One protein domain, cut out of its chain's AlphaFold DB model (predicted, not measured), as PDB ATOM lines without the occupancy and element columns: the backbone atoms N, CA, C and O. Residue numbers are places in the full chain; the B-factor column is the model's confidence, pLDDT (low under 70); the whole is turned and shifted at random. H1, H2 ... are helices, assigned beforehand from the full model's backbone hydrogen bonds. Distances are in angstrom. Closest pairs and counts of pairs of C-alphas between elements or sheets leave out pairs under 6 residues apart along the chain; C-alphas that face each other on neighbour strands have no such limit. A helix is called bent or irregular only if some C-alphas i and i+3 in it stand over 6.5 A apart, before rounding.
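AT A GLANCE: This is residues 43 to 131 of the 135 residues of an uncharacterized protein of Laetiporus sulphureus 93-53 (UniProt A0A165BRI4). Four helices stand side by side in an up-and-down bundle, each running against the one before it, and their contacts go round in a ring from H1 to H2 to H3 to H4 and back to H1. The two long helices H2 and H4 run the same way along the rod; the shorter H1 lies toward one end, and the unnamed link after it, residues 54 to 66, carries on along the rod and folds back near Glu 63 into H2. The printed part has 89 residues with four named helices, H1, H2, H3 and H4 in that order, and no named strand, and its class is all helix. It is compact, with a radius of gyration of the C-alphas of 13.2 A, and spans 43 by 21 by 19 A.

IN THESE COORDINATES: Find C-alpha 43 at (-63.328, -10.889, 34.183); there H1 begins, and it takes residues 43 to 53. Go on to C-alpha 67 at (-29.597, -5.942, 44.156), where H2, residues 67 to 86, sets out on its 28.2 A from first to last C-alpha. Next comes H3, residues 94 to 105, 17.4 A long; it is irregular, but only just, with C-alphas 100 and 103 6.7 A apart. Last is H4, residues 111 to 129, 26.7 A long, which ends with C-alpha 129 at (-54.442, -20.281, 29.165).

HOW THE PARTS SIT: Begin with H1 and H2, a helical hairpin at a shallow tilt of 17 degrees: they touch, closest at the C-alphas of Leu 52 and Ser 81, 5.5 A apart, and H2 does so with residues 78 to 85 alone. H2 and H3 form the next hairpin, at a shallow tilt of 27 degrees; their closest C-alphas, Ala 80 and Leu 101, are 6.9 A apart. H3 and H4 form the third, at a shallow tilt of 12 degrees, and touch with 12 pairs of C-alphas within 8 A, the closest being Thr 94 and Ile 125 at 5.7 A. Look then at Leu 51 and Val 124, whose C-alphas, 6.0 A apart, are the closest of H1 and H4; these helices touch and run opposite ways at a shallow tilt of 7 degrees, H4 touching with residues 124 to 128 alone. H2 and H4 are close but not clearly touching, with the C-alphas of Gln 70 and Cys 113 closest at 7.2 A, and H1 and H3 are apart. In H1, H2 and H4 every O i to N i+4 pair is within hydrogen-bond range; in H3, 5 of 8 are.

THE WHOLE: The C-alphas of Gly 43 and Glu 63 are the two farthest apart, 43.4 A, while those of Gly 43 and Val 131, the first and last printed, are 8.9 A apart. The link from H1 to H2, 13 residues, is long; that from H2 to H3 is short and that from H3 to H4 tight. The printed part has no cut. Its mean pLDDT is 91.4, and no printed residue is under 70.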
ATOM      1  N   GLY A  43     -63.983  -9.896  33.331       93.31
ATOM      2  CA  GLY A  43     -63.328 -10.889  34.183       93.31
ATOM      3  C   GLY A  43     -61.998 -11.370  33.601       93.31
ATOM      4  O   GLY A  43     -61.012 -11.475  34.325       93.31
ATOM      5  N   ARG A  44     -61.940 -11.591  32.282       94.19
ATOM      6  CA  ARG A  44     -60.706 -11.962  31.575       94.19
ATOM      7  C   ARG A  44     -59.654 -10.856  31.640       94.19
ATOM      8  O   ARG A  44     -58.511 -11.148  31.973       94.19
ATOM      9  N   THR A  45     -60.015  -9.604  31.363       92.81
ATOM     10  CA  THR A  45     -59.047  -8.495  31.394       92.81
ATOM     11  C   THR A  45     -58.510  -8.245  32.799       92.81
ATOM     12  O   THR A  45     -57.313  -8.033  32.967       92.81
ATOM     13  N   GLU A  46     -59.357  -8.331  33.826       93.12
ATOM     14  CA  GLU A  46     -58.915  -8.184  35.218       93.12
ATOM     15  C   GLU A  46     -58.026  -9.351  35.671       93.12
ATOM     16  O   GLU A  46     -57.009  -9.135  36.332       93.12
ATOM     17  N   ALA A  47     -58.333 -10.582  35.245       93.81
ATOM     18  CA  ALA A  47     -57.465 -11.729  35.492       93.81
ATOM     19  C   ALA A  47     -56.081 -11.542  34.848       93.81
ATOM     20  O   ALA A  47     -55.071 -11.800  35.502       93.81
ATOM     21  N   LEU A  48     -56.016 -11.050  33.605       93.56
ATOM     22  CA  LEU A  48     -54.746 -10.765  32.932       93.56
ATOM     23  C   LEU A  48     -53.913  -9.741  33.712       93.56
ATOM     24  O   LEU A  48     -52.749 -10.001  34.013       93.56
ATOM     25  N   LYS A  49     -54.516  -8.610  34.095       93.00
ATOM     26  CA  LYS A  49     -53.837  -7.570  34.883       93.00
ATOM     27  C   LYS A  49     -53.310  -8.125  36.205       93.00
ATOM     28  O   LYS A  49     -52.145  -7.926  36.531       93.00
ATOM     29  N   SER A  50     -54.126  -8.897  36.927       93.69
ATOM     30  CA  SER A  50     -53.716  -9.542  38.181       93.69
ATOM     31  C   SER A  50     -52.498 -10.458  37.997       93.69
ATOM     32  O   SER A  50     -51.580 -10.455  38.822       93.69
ATOM     33  N   LEU A  51     -52.432 -11.206  36.890       94.25
ATOM     34  CA  LEU A  51     -51.274 -12.041  36.573       94.25
ATOM     35  C   LEU A  51     -50.016 -11.215  36.289       94.25
ATOM     36  O   LEU A  51     -48.938 -11.604  36.730       94.25
ATOM     37  N   LEU A  52     -50.130 -10.092  35.585       93.75
ATOM     38  CA  LEU A  52     -48.984  -9.246  35.239       93.75
ATOM     39  C   LEU A  52     -48.422  -8.472  36.445       93.75
ATOM     40  O   LEU A  52     -47.212  -8.274  36.532       93.75
ATOM     41  N   LEU A  53     -49.272  -8.119  37.418       91.44
ATOM     42  CA  LEU A  53     -48.875  -7.378  38.624       91.44
ATOM     43  C   LEU A  53     -47.867  -8.114  39.515       91.44
ATOM     44  O   LEU A  53     -47.108  -7.471  40.236       91.44
ATOM     45  N   HIS A  54     -47.849  -9.448  39.501       92.06
ATOM     46  CA  HIS A  54     -46.899 -10.174  40.340       92.06
ATOM     47  C   HIS A  54     -45.549 -10.281  39.634       92.06
ATOM     48  O   HIS A  54     -45.439 -10.843  38.537       92.06
ATOM     49  N   LEU A  55     -44.529  -9.793  40.325       90.38
ATOM     50  CA  LEU A  55     -43.152  -9.743  39.867       90.38
ATOM     51  C   LEU A  55     -42.481 -11.132  39.859       90.38
ATOM     52  O   LEU A  55     -42.937 -12.060  40.542       90.38
ATOM     53  N   PRO A  56     -41.394 -11.302  39.083       88.94
ATOM     54  CA  PRO A  56     -40.473 -12.421  39.248       88.94
ATOM     55  C   PRO A  56     -39.908 -12.448  40.676       88.94
ATOM     56  O   PRO A  56     -39.633 -11.399  41.251       88.94
ATOM     57  N   LEU A  57     -39.738 -13.642  41.250       86.31
ATOM     58  CA  LEU A  57     -39.158 -13.779  42.588       86.31
ATOM     59  C   LEU A  57     -37.670 -13.389  42.559       86.31
ATOM     60  O   LEU A  57     -36.945 -13.925  41.708       86.31
ATOM     61  N   PRO A  58     -37.214 -12.515  43.475       86.06
ATOM     62  CA  PRO A  58     -35.794 -12.244  43.642       86.06
ATOM     63  C   PRO A  58     -35.082 -13.502  44.151       86.06
ATOM     64  O   PRO A  58     -35.696 -14.380  44.766       86.06
ATOM     65  N   HIS A  59     -33.788 -13.600  43.870       87.81
ATOM     66  CA  HIS A  59     -32.934 -14.659  44.397       87.81
ATOM     67  C   HIS A  59     -31.929 -14.071  45.389       87.81
ATOM     68  O   HIS A  59     -31.728 -12.860  45.431       87.81
ATOM     69  N   VAL A  60     -31.300 -14.930  46.191       86.88
ATOM     70  CA  VAL A  60     -30.231 -14.516  47.114       86.88
ATOM     71  C   VAL A  60     -29.087 -13.898  46.315       86.88
ATOM     72  O   VAL A  60     -28.756 -14.413  45.247       86.88
ATOM     73  N   GLU A  61     -28.521 -12.800  46.811       86.75
ATOM     74  CA  GLU A  61     -27.389 -12.126  46.174       86.75
ATOM     75  C   GLU A  61     -26.226 -13.096  45.958       86.75
ATOM     76  O   GLU A  61     -25.925 -13.954  46.789       86.75
ATOM     77  N   THR A  62     -25.600 -12.974  44.797       87.75
ATOM     78  CA  THR A  62     -24.443 -13.775  44.391       87.75
ATOM     79  C   THR A  62     -23.353 -12.827  43.926       87.75
ATOM     80  O   THR A  62     -23.667 -11.721  43.501       87.75
ATOM     81  N   GLU A  63     -22.096 -13.266  43.908       80.69
ATOM     82  CA  GLU A  63     -20.974 -12.437  43.428       80.69
ATOM     83  C   GLU A  63     -21.211 -11.883  42.007       80.69
ATOM     84  O   GLU A  63     -20.844 -10.750  41.708       80.69
ATOM     85  N   ASP A  64     -21.936 -12.634  41.167       79.62
ATOM     86  CA  ASP A  64     -22.294 -12.249  39.796       79.62
ATOM     87  C   ASP A  64     -23.589 -11.420  39.676       79.62
ATOM     88  O   ASP A  64     -23.966 -11.000  38.573       79.62
ATOM     89  N   CYS A  65     -24.344 -11.252  40.772       88.62
ATOM     90  CA  CYS A  65     -25.641 -10.583  40.745       88.62
ATOM     91  C   CYS A  65     -26.008  -9.859  42.044       88.62
ATOM     92  O   CYS A  65     -26.431 -10.486  43.019       88.62
ATOM     93  N   ASN A  66     -25.939  -8.528  41.980       89.31
ATOM     94  CA  ASN A  66     -26.303  -7.615  43.065       89.31
ATOM     95  C   ASN A  66     -27.763  -7.142  42.983       89.31
ATOM     96  O   ASN A  66     -28.405  -7.231  41.928       89.31
ATOM     97  N   GLU A  67     -28.258  -6.541  44.070       88.12
ATOM     98  CA  GLU A  67     -29.597  -5.942  44.156       88.12
ATOM     99  C   GLU A  67     -29.927  -5.027  42.962       88.12
ATOM    100  O   GLU A  67     -31.032  -5.067  42.419       88.12
ATOM    101  N   GLU A  68     -28.958  -4.241  42.481       89.38
ATOM    102  CA  GLU A  68     -29.157  -3.324  41.355       89.38
ATOM    103  C   GLU A  68     -29.578  -4.059  40.069       89.38
ATOM    104  O   GLU A  68     -30.471  -3.607  39.345       89.38
ATOM    105  N   GLN A  69     -28.983  -5.221  39.780       86.69
ATOM    106  CA  GLN A  69     -29.364  -6.031  38.620       86.69
ATOM    107  C   GLN A  69     -30.757  -6.646  38.798       86.69
ATOM    108  O   GLN A  69     -31.525  -6.716  37.835       86.69
ATOM    109  N   GLN A  70     -31.126  -7.022  40.024       89.75
ATOM    110  CA  GLN A  70     -32.474  -7.510  40.324       89.75
ATOM    111  C   GLN A  70     -33.528  -6.395  40.203       89.75
ATOM    112  O   GLN A  70     -34.625  -6.610  39.673       89.75
ATOM    113  N   GLN A  71     -33.194  -5.168  40.614       91.19
ATOM    114  CA  GLN A  71     -34.057  -4.004  40.427       91.19
ATOM    115  C   GLN A  71     -34.228  -3.649  38.946       91.19
ATOM    116  O   GLN A  71     -35.334  -3.283  38.544       91.19
ATOM    117  N   LYS A  72     -33.188  -3.794  38.111       91.00
ATOM    118  CA  LYS A  72     -33.306  -3.612  36.651       91.00
ATOM    119  C   LYS A  72     -34.356  -4.556  36.059       91.00
ATOM    120  O   LYS A  72     -35.260  -4.084  35.373       91.00
ATOM    121  N   LEU A  73     -34.317  -5.845  36.415       92.50
ATOM    122  CA  LEU A  73     -35.343  -6.815  36.008       92.50
ATOM    123  C   LEU A  73     -36.744  -6.414  36.492       92.50
ATOM    124  O   LEU A  73     -37.704  -6.463  35.728       92.50
ATOM    125  N   THR A  74     -36.861  -5.994  37.750       92.69
ATOM    126  CA  THR A  74     -38.135  -5.566  38.351       92.69
ATOM    127  C   THR A  74     -38.741  -4.386  37.587       92.69
ATOM    128  O   THR A  74     -39.925  -4.408  37.248       92.69
ATOM    129  N   ARG A  75     -37.929  -3.374  37.258       93.69
ATOM    130  CA  ARG A  75     -38.355  -2.189  36.498       93.69
ATOM    131  C   ARG A  75     -38.737  -2.549  35.063       93.69
ATOM    132  O   ARG A  75     -39.788  -2.120  34.595       93.69
ATOM    133  N   ALA A  76     -37.929  -3.371  34.393       93.88
ATOM    134  CA  ALA A  76     -38.198  -3.808  33.026       93.88
ATOM    135  C   ALA A  76     -39.486  -4.652  32.946       93.88
ATOM    136  O   ALA A  76     -40.329  -4.429  32.077       93.88
ATOM    137  N   TRP A  77     -39.706  -5.548  33.917       95.31
ATOM    138  CA  TRP A  77     -40.960  -6.290  34.050       95.31
ATOM    139  C   TRP A  77     -42.150  -5.362  34.281       95.31
ATOM    140  O   TRP A  77     -43.184  -5.539  33.640       95.31
ATOM    141  N   ALA A  78     -42.025  -4.392  35.190       94.06
ATOM    142  CA  ALA A  78     -43.094  -3.443  35.486       94.06
ATOM    143  C   ALA A  78     -43.489  -2.640  34.239       94.06
ATOM    144  O   ALA A  78     -44.679  -2.502  33.961       94.06
ATOM    145  N   LEU A  79     -42.508  -2.189  33.452       94.06
ATOM    146  CA  LEU A  79     -42.746  -1.469  32.203       94.06
ATOM    147  C   LEU A  79     -43.462  -2.346  31.167       94.06
ATOM    148  O   LEU A  79     -44.524  -1.964  30.675       94.06
ATOM    149  N   ALA A  80     -42.930  -3.536  30.879       93.50
ATOM    150  CA  ALA A  80     -43.533  -4.454  29.911       93.50
ATOM    151  C   ALA A  80     -44.946  -4.888  30.341       93.50
ATOM    152  O   ALA A  80     -45.872  -4.952  29.534       93.50
ATOM    153  N   SER A  81     -45.139  -5.130  31.639       92.94
ATOM    154  CA  SER A  81     -46.437  -5.476  32.218       92.94
ATOM    155  C   SER A  81     -47.434  -4.326  32.132       92.94
ATOM    156  O   SER A  81     -48.603  -4.569  31.852       92.94
ATOM    157  N   ALA A  82     -46.992  -3.083  32.343       92.81
ATOM    158  CA  ALA A  82     -47.838  -1.903  32.200       92.81
ATOM    159  C   ALA A  82     -48.291  -1.711  30.746       92.81
ATOM    160  O   ALA A  82     -49.471  -1.467  30.515       92.81
ATOM    161  N   GLN A  83     -47.392  -1.900  29.775       91.38
ATOM    162  CA  GLN A  83     -47.729  -1.848  28.348       91.38
ATOM    163  C   GLN A  83     -48.748  -2.930  27.974       91.38
ATOM    164  O   GLN A  83     -49.802  -2.632  27.417       91.38
ATOM    165  N   LEU A  84     -48.504  -4.179  28.380       92.25
ATOM    166  CA  LEU A  84     -49.440  -5.285  28.151       92.25
ATOM    167  C   LEU A  84     -50.793  -5.083  28.848       92.25
ATOM    168  O   LEU A  84     -51.821  -5.516  28.330       92.25
ATOM    169  N   ALA A  85     -50.807  -4.454  30.024       91.00
ATOM    170  CA  ALA A  85     -52.032  -4.145  30.754       91.00
ATOM    171  C   ALA A  85     -52.817  -2.986  30.119       91.00
ATOM    172  O   ALA A  85     -54.047  -2.975  30.208       91.00
ATOM    173  N   TRP A  86     -52.121  -2.031  29.500       87.00
ATOM    174  CA  TRP A  86     -52.716  -0.912  28.774       87.00
ATOM    175  C   TRP A  86     -53.390  -1.382  27.482       87.00
ATOM    176  O   TRP A  86     -54.551  -1.062  27.241       87.00
ATOM    177  N   ASP A  87     -52.710  -2.246  26.726       84.62
ATOM    178  CA  ASP A  87     -53.210  -2.833  25.477       84.62
ATOM    179  C   ASP A  87     -54.010  -4.132  25.703       84.62
ATOM    180  O   ASP A  87     -54.229  -4.928  24.783       84.62
ATOM    181  N   ALA A  88     -54.443  -4.385  26.943       82.69
ATOM    182  CA  ALA A  88     -55.069  -5.639  27.344       82.69
ATOM    183  C   ALA A  88     -56.389  -5.883  26.602       82.69
ATOM    184  O   ALA A  88     -57.441  -5.339  26.946       82.69
ATOM    185  N   THR A  89     -56.353  -6.796  25.635       84.75
ATOM    186  CA  THR A  89     -57.549  -7.342  24.991       84.75
ATOM    187  C   THR A  89     -57.924  -8.689  25.619       84.75
ATOM    188  O   THR A  89     -57.051  -9.476  26.000       84.75
ATOM    189  N   PRO A  90     -59.225  -9.012  25.737       84.12
ATOM    190  CA  PRO A  90     -59.671 -10.305  26.267       84.12
ATOM    191  C   PRO A  90     -59.201 -11.501  25.415       84.12
ATOM    192  O   PRO A  90     -59.156 -12.632  25.920       84.12
ATOM    193  N   ASP A  91     -58.824 -11.234  24.162       86.31
ATOM    194  CA  ASP A  91     -58.380 -12.192  23.148       86.31
ATOM    195  C   ASP A  91     -56.853 -12.245  22.992       86.31
ATOM    196  O   ASP A  91     -56.346 -12.898  22.077       86.31
ATOM    197  N   LEU A  92     -56.099 -11.598  23.891       90.19
ATOM    198  CA  LEU A  92     -54.640 -11.649  23.877       90.19
ATOM    199  C   LEU A  92     -54.164 -13.109  23.893       90.19
ATOM    200  O   LEU A  92     -54.467 -13.877  24.812       90.19
ATOM    201  N   SER A  93     -53.411 -13.510  22.869       91.81
ATOM    202  CA  SER A  93     -52.921 -14.881  22.761       91.81
ATOM    203  C   SER A  93     -51.748 -15.129  23.713       91.81
ATOM    204  O   SER A  93     -50.973 -14.229  24.039       91.81
ATOM    205  N   THR A  94     -51.580 -16.380  24.146       93.00
ATOM    206  CA  THR A  94     -50.420 -16.788  24.956       93.00
ATOM    207  C   THR A  94     -49.100 -16.566  24.224       93.00
ATOM    208  O   THR A  94     -48.108 -16.227  24.861       93.00
ATOM    209  N   ASN A  95     -49.101 -16.705  22.896       93.00
ATOM    210  CA  ASN A  95     -47.918 -16.519  22.060       93.00
ATOM    211  C   ASN A  95     -47.492 -15.049  22.016       93.00
ATOM    212  O   ASN A  95     -46.307 -14.764  22.148       93.00
ATOM    213  N   LEU A  96     -48.446 -14.118  21.888       92.00
ATOM    214  CA  LEU A  96     -48.154 -12.682  21.935       92.00
ATOM    215  C   LEU A  96     -47.633 -12.267  23.312       92.00
ATOM    216  O   LEU A  96     -46.646 -11.545  23.401       92.00
ATOM    217  N   LEU A  97     -48.244 -12.783  24.383       93.19
ATOM    218  CA  LEU A  97     -47.790 -12.521  25.749       93.19
ATOM    219  C   LEU A  97     -46.352 -13.016  25.963       93.19
ATOM    220  O   LEU A  97     -45.523 -12.306  26.527       93.19
ATOM    221  N   GLN A  98     -46.037 -14.218  25.478       94.00
ATOM    222  CA  GLN A  98     -44.686 -14.765  25.543       94.00
ATOM    223  C   GLN A  98     -43.697 -13.939  24.710       94.00
ATOM    224  O   GLN A  98     -42.626 -13.596  25.206       94.00
ATOM    225  N   ALA A  99     -44.058 -13.583  23.477       93.31
ATOM    226  CA  ALA A  99     -43.220 -12.786  22.585       93.31
ATOM    227  C   ALA A  99     -42.910 -11.390  23.149       93.31
ATOM    228  O   ALA A  99     -41.819 -10.880  22.916       93.31
ATOM    229  N   ALA A 100     -43.827 -10.800  23.920       92.81
ATOM    230  CA  ALA A 100     -43.617  -9.511  24.572       92.81
ATOM    231  C   ALA A 100     -42.673  -9.584  25.787       92.81
ATOM    232  O   ALA A 100     -41.951  -8.631  26.056       92.81
ATOM    233  N   LEU A 101     -42.659 -10.704  26.523       92.94
ATOM    234  CA  LEU A 101     -41.882 -10.839  27.765       92.94
ATOM    235  C   LEU A 101     -40.515 -11.509  27.577       92.94
ATOM    236  O   LEU A 101     -39.602 -11.255  28.358       92.94
ATOM    237  N   LEU A 102     -40.345 -12.358  26.559       92.88
ATOM    238  CA  LEU A 102     -39.065 -13.016  26.264       92.88
ATOM    239  C   LEU A 102     -37.889 -12.054  25.991       92.88
ATOM    240  O   LEU A 102     -36.777 -12.385  26.400       92.88
ATOM    241  N   PRO A 103     -38.066 -10.884  25.341       94.06
ATOM    242  CA  PRO A 103     -36.972  -9.940  25.113       94.06
ATOM    243  C   PRO A 103     -36.282  -9.470  26.396       94.06
ATOM    244  O   PRO A 103     -35.073  -9.261  26.368       94.06
ATOM    245  N   LEU A 104     -37.007  -9.414  27.523       92.12
ATOM    246  CA  LEU A 104     -36.455  -9.055  28.835       92.12
ATOM    247  C   LEU A 104     -35.302  -9.971  29.256       92.12
ATOM    248  O   LEU A 104     -34.432  -9.569  30.016       92.12
ATOM    249  N   GLU A 105     -35.271 -11.210  28.764       91.81
ATOM    250  CA  GLU A 105     -34.208 -12.159  29.080       91.81
ATOM    251  C   GLU A 105     -32.856 -11.756  28.474       91.81
ATOM    252  O   GLU A 105     -31.810 -12.031  29.063       91.81
ATOM    253  N   LYS A 106     -32.872 -11.086  27.314       89.12
ATOM    254  CA  LYS A 106     -31.657 -10.648  26.608       89.12
ATOM    255  C   LYS A 106     -30.934  -9.521  27.340       89.12
ATOM    256  O   LYS A 106     -29.734  -9.358  27.163       89.12
ATOM    257  N   GLU A 107     -31.662  -8.763  28.154       86.62
ATOM    258  CA  GLU A 107     -31.133  -7.651  28.948       86.62
ATOM    259  C   GLU A 107     -30.472  -8.124  30.255       86.62
ATOM    260  O   GLU A 107     -29.855  -7.332  30.967       86.62
ATOM    261  N   LEU A 108     -30.575  -9.418  30.582       88.94
ATOM    262  CA  LEU A 108     -30.041 -10.000  31.810       88.94
ATOM    263  C   LEU A 108     -28.737 -10.749  31.538       88.94
ATOM    264  O   LEU A 108     -28.673 -11.620  30.672       88.94
ATOM    265  N   SER A 109     -27.711 -10.488  32.345       88.25
ATOM    266  CA  SER A 109     -26.476 -11.282  32.357       88.25
ATOM    267  C   SER A 109     -26.560 -12.481  33.312       88.25
ATOM    268  O   SER A 109     -26.050 -13.549  32.992       88.25
ATOM    269  N   CYS A 110     -27.251 -12.340  34.450       91.19
ATOM    270  CA  CYS A 110     -27.347 -13.377  35.480       91.19
ATOM    271  C   CYS A 110     -28.291 -14.530  35.087       91.19
ATOM    272  O   CYS A 110     -29.478 -14.325  34.813       91.19
ATOM    273  N   GLU A 111     -27.798 -15.769  35.158       91.00
ATOM    274  CA  GLU A 111     -28.580 -16.974  34.852       91.00
ATOM    275  C   GLU A 111     -29.704 -17.260  35.863       91.00
ATOM    276  O   GLU A 111     -30.745 -17.807  35.490       91.00
ATOM    277  N   LEU A 112     -29.551 -16.863  37.131       92.19
ATOM    278  CA  LEU A 112     -30.610 -17.014  38.137       92.19
ATOM    279  C   LEU A 112     -31.786 -16.074  37.844       92.19
ATOM    280  O   LEU A 112     -32.931 -16.530  37.818       92.19
ATOM    281  N   CYS A 113     -31.511 -14.811  37.504       92.00
ATOM    282  CA  CYS A 113     -32.519 -13.859  37.031       92.00
ATOM    283  C   CYS A 113     -33.256 -14.377  35.788       92.00
ATOM    284  O   CYS A 113     -34.491 -14.357  35.756       92.00
ATOM    285  N   LYS A 114     -32.534 -14.921  34.795       93.44
ATOM    286  CA  LYS A 114     -33.154 -15.531  33.603       93.44
ATOM    287  C   LYS A 114     -34.058 -16.706  33.966       93.44
ATOM    288  O   LYS A 114     -35.179 -16.798  33.471       93.44
ATOM    289  N   ARG A 115     -33.617 -17.601  34.858       93.62
ATOM    290  CA  ARG A 115     -34.436 -18.734  35.328       93.62
ATOM    291  C   ARG A 115     -35.696 -18.262  36.053       93.62
ATOM    292  O   ARG A 115     -36.780 -18.763  35.749       93.62
ATOM    293  N   SER A 116     -35.579 -17.291  36.959       93.44
ATOM    294  CA  SER A 116     -36.723 -16.693  37.661       93.44
ATOM    295  C   SER A 116     -37.711 -16.050  36.689       93.44
ATOM    296  O   SER A 116     -38.918 -16.291  36.794       93.44
ATOM    297  N   LEU A 117     -37.214 -15.312  35.693       94.56
ATOM    298  CA  LEU A 117     -38.027 -14.710  34.639       94.56
ATOM    299  C   LEU A 117     -38.749 -15.774  33.799       94.56
ATOM    300  O   LEU A 117     -39.973 -15.729  33.684       94.56
ATOM    301  N   ARG A 118     -38.040 -16.778  33.268       94.94
ATOM    302  CA  ARG A 118     -38.645 -17.869  32.478       94.94
ATOM    303  C   ARG A 118     -39.717 -18.617  33.273       94.94
ATOM    304  O   ARG A 118     -40.807 -18.870  32.760       94.94
ATOM    305  N   LYS A 119     -39.449 -18.920  34.551       95.19
ATOM    306  CA  LYS A 119     -40.417 -19.555  35.460       95.19
ATOM    307  C   LYS A 119     -41.656 -18.681  35.652       95.19
ATOM    308  O   LYS A 119     -42.784 -19.190  35.659       95.19
ATOM    309  N   ARG A 120     -41.468 -17.366  35.777       95.31
ATOM    310  CA  ARG A 120     -42.565 -16.403  35.883       95.31
ATOM    311  C   ARG A 120     -43.391 -16.357  34.599       95.31
ATOM    312  O   ARG A 120     -44.606 -16.525  34.680       95.31
ATOM    313  N   ILE A 121     -42.755 -16.221  33.437       95.38
ATOM    314  CA  ILE A 121     -43.416 -16.212  32.122       95.38
ATOM    315  C   ILE A 121     -44.235 -17.492  31.926       95.38
ATOM    316  O   ILE A 121     -45.426 -17.418  31.627       95.38
ATOM    317  N   ALA A 122     -43.654 -18.666  32.191       95.75
ATOM    318  CA  ALA A 122     -44.361 -19.944  32.101       95.75
ATOM    319  C   ALA A 122     -45.588 -19.999  33.030       95.75
ATOM    320  O   ALA A 122     -46.648 -20.493  32.645       95.75
ATOM    321  N   THR A 123     -45.470 -19.445  34.241       95.62
ATOM    322  CA  THR A 123     -46.589 -19.350  35.189       95.62
ATOM    323  C   THR A 123     -47.700 -18.444  34.661       95.62
ATOM    324  O   THR A 123     -48.871 -18.819  34.735       95.62
ATOM    325  N   VAL A 124     -47.355 -17.274  34.114       95.56
ATOM    326  CA  VAL A 124     -48.326 -16.336  33.531       95.56
ATOM    327  C   VAL A 124     -49.036 -16.978  32.341       95.56
ATOM    328  O   VAL A 124     -50.262 -16.976  32.310       95.56
ATOM    329  N   ILE A 125     -48.299 -17.608  31.422       95.94
ATOM    330  CA  ILE A 125     -48.861 -18.297  30.250       95.94
ATOM    331  C   ILE A 125     -49.818 -19.410  30.679       95.94
ATOM    332  O   ILE A 125     -50.958 -19.451  30.216       95.94
ATOM    333  N   LYS A 126     -49.386 -20.286  31.594       96.31
ATOM    334  CA  LYS A 126     -50.208 -21.397  32.090       96.31
ATOM    335  C   LYS A 126     -51.495 -20.890  32.737       96.31
ATOM    336  O   LYS A 126     -52.572 -21.403  32.443       96.31
ATOM    337  N   LYS A 127     -51.398 -19.877  33.606       95.38
ATOM    338  CA  LYS A 127     -52.571 -19.297  34.270       95.38
ATOM    339  C   LYS A 127     -53.491 -18.589  33.276       95.38
ATOM    340  O   LYS A 127     -54.699 -18.764  33.366       95.38
ATOM    341  N   TRP A 128     -52.942 -17.857  32.307       94.94
ATOM    342  CA  TRP A 128     -53.719 -17.161  31.282       94.94
ATOM    343  C   TRP A 128     -54.461 -18.121  30.345       94.94
ATOM    344  O   TRP A 128     -55.630 -17.905  30.019       94.94
ATOM    345  N   ALA A 129     -53.818 -19.227  29.959       93.56
ATOM    346  CA  ALA A 129     -54.442 -20.281  29.165       93.56
ATOM    347  C   ALA A 129     -55.663 -20.901  29.868       93.56
ATOM    348  O   ALA A 129     -56.635 -21.241  29.197       93.56
ATOM    349  N   ALA A 130     -55.630 -20.994  31.201       94.50
ATOM    350  CA  ALA A 130     -56.703 -21.565  32.014       94.50
ATOM    351  C   ALA A 130     -57.882 -20.607  32.280       94.50
ATOM    352  O   ALA A 130     -58.921 -21.043  32.775       94.50
ATOM    353  N   VAL A 131     -57.763 -19.308  31.973       93.69
ATOM    354  CA  VAL A 131     -58.860 -18.348  32.190       93.69
ATOM    355  C   VAL A 131     -60.024 -18.661  31.243       93.69
ATOM    356  O   VAL A 131     -59.825 -18.768  30.032       93.69
TER     357      VAL A 131